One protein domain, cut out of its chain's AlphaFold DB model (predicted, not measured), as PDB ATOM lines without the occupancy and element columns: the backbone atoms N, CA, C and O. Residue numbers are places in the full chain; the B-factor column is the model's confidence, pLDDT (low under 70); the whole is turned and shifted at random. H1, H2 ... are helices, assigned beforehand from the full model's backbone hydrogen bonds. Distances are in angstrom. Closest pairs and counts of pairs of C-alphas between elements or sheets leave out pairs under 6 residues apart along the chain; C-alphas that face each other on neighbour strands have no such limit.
ATOM      1  N   ALA A  10      15.944 -38.822  -1.918       58.44
ATOM      2  CA  ALA A  10      17.027 -39.632  -1.349       58.44
ATOM      3  C   ALA A  10      17.990 -38.801  -0.477       58.44
ATOM      4  O   ALA A  10      18.379 -39.242   0.594       58.44
ATOM      5  N   GLY A  11      18.292 -37.556  -0.873       58.38
ATOM      6  CA  GLY A  11      19.129 -36.627  -0.103       58.38
ATOM      7  C   GLY A  11      18.540 -36.139   1.234       58.38
ATOM      8  O   GLY A  11      19.303 -35.769   2.123       58.38
ATOM      9  N   GLN A  12      17.213 -36.132   1.391       57.34
ATOM     10  CA  GLN A  12      16.532 -35.793   2.649       57.34
ATOM     11  C   GLN A  12      16.465 -37.001   3.587       57.34
ATOM     12  O   GLN A  12      16.680 -36.843   4.785       57.34
ATOM     13  N   LEU A  13      16.256 -38.198   3.031       56.31
ATOM     14  CA  LEU A  13      16.231 -39.454   3.785       56.31
ATOM     15  C   LEU A  13      17.573 -39.764   4.466       56.31
ATOM     16  O   LEU A  13      17.582 -40.311   5.558       56.31
ATOM     17  N   VAL A  14      18.710 -39.341   3.897       55.84
ATOM     18  CA  VAL A  14      20.033 -39.563   4.524       55.84
ATOM     19  C   VAL A  14      20.246 -38.758   5.807       55.84
ATOM     20  O   VAL A  14      21.055 -39.140   6.644       55.84
ATOM     21  N   ARG A  15      19.568 -37.612   5.963       59.84
ATOM     22  CA  ARG A  15      19.717 -36.771   7.166       59.84
ATOM     23  C   ARG A  15      18.968 -37.339   8.371       59.84
ATOM     24  O   ARG A  15      19.197 -36.894   9.488       59.84
ATOM     25  N   LEU A  16      18.079 -38.298   8.131       65.94
ATOM     26  CA  LEU A  16      17.259 -38.974   9.123       65.94
ATOM     27  C   LEU A  16      17.405 -40.475   8.881       65.94
ATOM     28  O   LEU A  16      16.557 -41.095   8.242       65.94
ATOM     29  N   LEU A  17      18.515 -41.046   9.357       75.38
ATOM     30  CA  LEU A  17      18.712 -42.492   9.327       75.38
ATOM     31  C   LEU A  17      17.584 -43.153  10.122       75.38
ATOM     32  O   LEU A  17      17.499 -43.014  11.341       75.38
ATOM     33  N   SER A  18      16.696 -43.847   9.415       78.75
ATOM     34  CA  SER A  18      15.632 -44.622  10.038       78.75
ATOM     35  C   SER A  18      16.212 -45.950  10.497       78.75
ATOM     36  O   SER A  18      16.551 -46.793   9.669       78.75
ATOM     37  N   ILE A  19      16.307 -46.141  11.810       81.25
ATOM     38  CA  ILE A  19      16.701 -47.420  12.398       81.25
ATOM     39  C   ILE A  19      15.415 -48.215  12.650       81.25
ATOM     40  O   ILE A  19      14.581 -47.758  13.438       81.25
ATOM     41  N   PRO A  20      15.193 -49.352  11.965       84.00
ATOM     42  CA  PRO A  20      14.050 -50.201  12.259       84.00
ATOM     43  C   PRO A  20      14.196 -50.751  13.676       84.00
ATOM     44  O   PRO A  20      15.279 -51.179  14.071       84.00
ATOM     45  N   VAL A  21      13.107 -50.739  14.440       85.12
ATOM     46  CA  VAL A  21      13.120 -51.210  15.823       85.12
ATOM     47  C   VAL A  21      12.214 -52.424  15.943       85.12
ATOM     48  O   VAL A  21      11.015 -52.339  15.687       85.12
ATOM     49  N   THR A  22      12.813 -53.562  16.282       86.62
ATOM     50  CA  THR A  22      12.159 -54.879  16.288       86.62
ATOM     51  C   THR A  22      12.416 -55.620  17.600       86.62
ATOM     52  O   THR A  22      12.615 -56.832  17.598       86.62
ATOM     53  N   PHE A  23      12.490 -54.893  18.716       91.62
ATOM     54  CA  PHE A  23      12.727 -55.503  20.020       91.62
ATOM     55  C   PHE A  23      11.433 -56.030  20.643       91.62
ATOM     56  O   PHE A  23      10.337 -55.557  20.337       91.62
ATOM     57  N   GLU A  24      11.578 -56.996  21.553       92.19
ATOM     58  CA  GLU A  24      10.463 -57.669  22.227       92.19
ATOM     59  C   GLU A  24       9.518 -56.681  22.923       92.19
ATOM     60  O   GLU A  24       8.297 -56.800  22.833       92.19
ATOM     61  N   HIS A  25      10.071 -55.644  23.556       92.56
ATOM     62  CA  HIS A  25       9.297 -54.654  24.300       92.56
ATOM     63  C   HIS A  25       9.140 -53.342  23.522       92.56
ATOM     64  O   HIS A  25       9.251 -52.237  24.068       92.56
ATOM     65  N   GLY A  26       8.896 -53.458  22.216       89.50
ATOM     66  CA  GLY A  26       8.776 -52.330  21.302       89.50
ATOM     67  C   GLY A  26      10.140 -51.725  21.001       89.50
ATOM     68  O   GLY A  26      10.885 -52.255  20.184       89.50
ATOM     69  N   ALA A  27      10.467 -50.602  21.649       91.19
ATOM     70  CA  ALA A  27      11.723 -49.894  21.411       91.19
ATOM     71  C   ALA A  27      12.917 -50.414  22.231       91.19
ATOM     72  O   ALA A  27      14.038 -49.950  22.036       91.19
ATOM     73  N   PHE A  28      12.678 -51.349  23.151       93.31
ATOM     74  CA  PHE A  28      13.650 -51.768  24.157       93.31
ATOM     75  C   PHE A  28      13.866 -53.279  24.120       93.31
ATOM     76  O   PHE A  28      12.903 -54.044  24.073       93.31
ATOM     77  N   SER A  29      15.131 -53.694  24.179       92.25
ATOM     78  CA  SER A  29      15.540 -55.094  24.341       92.25
ATOM     79  C   SER A  29      15.579 -55.546  25.802       92.25
ATOM     80  O   SER A  29      15.514 -56.740  26.064       92.25
ATOM     81  N   ASN A  30      15.685 -54.612  26.752       93.81
ATOM     82  CA  ASN A  30      15.716 -54.881  28.186       93.81
ATOM     83  C   ASN A  30      14.848 -53.844  28.913       93.81
ATOM     84  O   ASN A  30      14.897 -52.655  28.591       93.81
ATOM     85  N   LEU A  31      14.041 -54.298  29.872       96.31
ATOM     86  CA  LEU A  31      13.184 -53.438  30.691       96.31
ATOM     87  C   LEU A  31      13.828 -53.020  32.012       96.31
ATOM     88  O   LEU A  31      13.281 -52.158  32.694       96.31
ATOM     89  N   HIS A  32      14.980 -53.590  32.364       92.44
ATOM     90  CA  HIS A  32      15.602 -53.453  33.674       92.44
ATOM     91  C   HIS A  32      14.588 -53.799  34.777       92.44
ATOM     92  O   HIS A  32      14.047 -54.899  34.793       92.44
ATOM     93  N   GLU A  33      14.301 -52.861  35.673       95.56
ATOM     94  CA  GLU A  33      13.386 -53.044  36.804       95.56
ATOM     95  C   GLU A  33      11.936 -52.633  36.479       95.56
ATOM     96  O   GLU A  33      11.096 -52.553  37.373       95.56
ATOM     97  N   PHE A  34      11.616 -52.341  35.211       97.81
ATOM     98  CA  PHE A  34      10.280 -51.901  34.805       97.81
ATOM     99  C   PHE A  34       9.407 -53.055  34.305       97.81
ATOM    100  O   PHE A  34       9.848 -53.944  33.585       97.81
ATOM    101  N   GLU A  35       8.112 -52.981  34.606       96.75
ATOM    102  CA  GLU A  35       7.137 -54.029  34.268       96.75
ATOM    103  C   GLU A  35       6.773 -54.090  32.773       96.75
ATOM    104  O   GLU A  35       6.218 -55.078  32.298       96.75
ATOM    105  N   SER A  36       7.022 -53.019  32.012       96.69
ATOM    106  CA  SER A  36       6.727 -52.968  30.575       96.69
ATOM    107  C   SER A  36       7.504 -51.866  29.852       96.69
ATOM    108  O   SER A  36       7.943 -50.885  30.458       96.69
ATOM    109  N   GLY A  37       7.580 -51.960  28.518       96.06
ATOM    110  CA  GLY A  37       8.175 -50.909  27.683       96.06
ATOM    111  C   GLY A  37       7.456 -49.558  27.807       96.06
ATOM    112  O   GLY A  37       8.090 -48.507  27.707       96.06
ATOM    113  N   ARG A  38       6.144 -49.561  28.095       96.19
ATOM    114  CA  ARG A  38       5.393 -48.333  28.406       96.19
ATOM    115  C   ARG A  38       5.871 -47.718  29.720       96.19
ATOM    116  O   ARG A  38       6.167 -46.527  29.733       96.19
ATOM    117  N   ALA A  39       5.989 -48.520  30.780       97.75
ATOM    118  CA  ALA A  39       6.441 -48.048  32.090       97.75
ATOM    119  C   ALA A  39       7.849 -47.428  32.017       97.75
ATOM    120  O   ALA A  39       8.047 -46.309  32.490       97.75
ATOM    121  N   LEU A  40       8.790 -48.090  31.332       97.75
ATOM    122  CA  LEU A  40      10.130 -47.544  31.088       97.75
ATOM    123  C   LEU A  40      10.077 -46.245  30.263       97.75
ATOM    124  O   LEU A  40      10.709 -45.252  30.624       97.75
ATOM    125  N   SER A  41       9.294 -46.207  29.179       96.50
ATOM    126  CA  SER A  41       9.161 -45.005  28.345       96.50
ATOM    127  C   SER A  41       8.615 -43.807  29.127       96.50
ATOM    128  O   SER A  41       9.131 -42.695  28.995       96.50
ATOM    129  N   ASP A  42       7.594 -44.014  29.957       97.44
ATOM    130  CA  ASP A  42       6.982 -42.949  30.750       97.44
ATOM    131  C   ASP A  42       7.912 -42.474  31.871       97.44
ATOM    132  O   ASP A  42       8.033 -41.264  32.103       97.44
ATOM    133  N   HIS A  43       8.668 -43.392  32.481       97.50
ATOM    134  CA  HIS A  43       9.732 -43.041  33.415       97.50
ATOM    135  C   HIS A  43      10.806 -42.159  32.755       97.50
ATOM    136  O   HIS A  43      11.093 -41.069  33.255       97.50
ATOM    137  N   LEU A  44      11.339 -42.561  31.592       96.12
ATOM    138  CA  LEU A  44      12.331 -41.778  30.842       96.12
ATOM    139  C   LEU A  44      11.789 -40.396  30.443       96.12
ATOM    140  O   LEU A  44      12.482 -39.385  30.585       96.12
ATOM    141  N   LYS A  45      10.528 -40.319  29.991       96.81
ATOM    142  CA  LYS A  45       9.873 -39.046  29.645       96.81
ATOM    143  C   LYS A  45       9.779 -38.091  30.830       96.81
ATOM    144  O   LYS A  45       9.904 -36.887  30.603       96.81
ATOM    145  N   SER A  46       9.544 -38.605  32.036       97.69
ATOM    146  CA  SER A  46       9.484 -37.818  33.271       97.69
ATOM    147  C   SER A  46      10.879 -37.391  33.730       97.69
ATOM    148  O   SER A  46      11.131 -36.203  33.942       97.69
ATOM    149  N   MET A  47      11.825 -38.334  33.802       97.56
ATOM    150  CA  MET A  47      13.176 -38.063  34.300       97.56
ATOM    151  C   MET A  47      13.962 -37.111  33.408       97.56
ATOM    152  O   MET A  47      14.698 -36.282  33.938       97.56
ATOM    153  N   ARG A  48      13.754 -37.121  32.083       96.12
ATOM    154  CA  ARG A  48      14.442 -36.181  31.179       96.12
ATOM    155  C   ARG A  48      14.167 -34.709  31.509       96.12
ATOM    156  O   ARG A  48      14.987 -33.861  31.189       96.12
ATOM    157  N   LEU A  49      13.019 -34.393  32.124       97.12
ATOM    158  CA  LEU A  49      12.680 -33.020  32.521       97.12
ATOM    159  C   LEU A  49      13.509 -32.545  33.721       97.12
ATOM    160  O   LEU A  49      13.694 -31.346  33.903       97.12
ATOM    161  N   LYS A  50      14.005 -33.486  34.530       97.44
ATOM    162  CA  LYS A  50      14.847 -33.226  35.703       97.44
ATOM    163  C   LYS A  50      16.331 -33.404  35.392       97.44
ATOM    164  O   LYS A  50      17.166 -32.693  35.938       97.44
ATOM    165  N   HIS A  51      16.652 -34.341  34.503       96.19
ATOM    166  CA  HIS A  51      18.010 -34.760  34.193       96.19
ATOM    167  C   HIS A  51      18.309 -34.573  32.705       96.19
ATOM    168  O   HIS A  51      18.165 -35.488  31.898       96.19
ATOM    169  N   TYR A  52      18.761 -33.377  32.334       95.00
ATOM    170  CA  TYR A  52      19.201 -33.048  30.979       95.00
ATOM    171  C   TYR A  52      20.481 -32.208  31.020       95.00
ATOM    172  O   TYR A  52      20.821 -31.635  32.048       95.00
TER     173      TYR A  52
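What this domain is: This is residues 10 to 52 of the 120 residues of an uncharacterized protein of Gammaproteobacteria bacterium 39-13 (UniProt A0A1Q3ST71). What shape is this? There is little regular structure: one helix, H2, with residues 21 to 36 looping near its beginning, and residues 10 to 20 sticking out as a long arm with tiny H1 at its tip. What is the make-up? The 43 printed residues are all helix in class, H1 then H2, with only 15 in named elements. How spread is it? It is only just extended, close to loose, with a radius of gyration of the C-alphas of 14.0 A, and flat, spanning 40 by 27 by 12 A.

How they stand to each other: What stands near H2, residues 37 to 47? H1, residues 10 to 13, is apart from it, across a long link of 23 residues. Within that link, residues 23 to 25 pair antiparallel with residues 26 to 28. How are the helix backbones? Every O i to N i+4 pair in H2 is within hydrogen-bond range; H1 is too short for such a pair.

Where its parts are: Where is H2? It runs 15.3 A, from C-alpha 37 at (8.175, -50.909, 27.683) to C-alpha 47. Where does H1 begin? C-alpha 10 is at (17.027, -39.632, -1.349).

The domain as a whole: How large is it? The C-alphas farthest apart, of Gly 11 and Glu 33, are 40.8 A apart. Is it complete and confident? The printed part has no cut; residues 10 to 16 have pLDDT under 70.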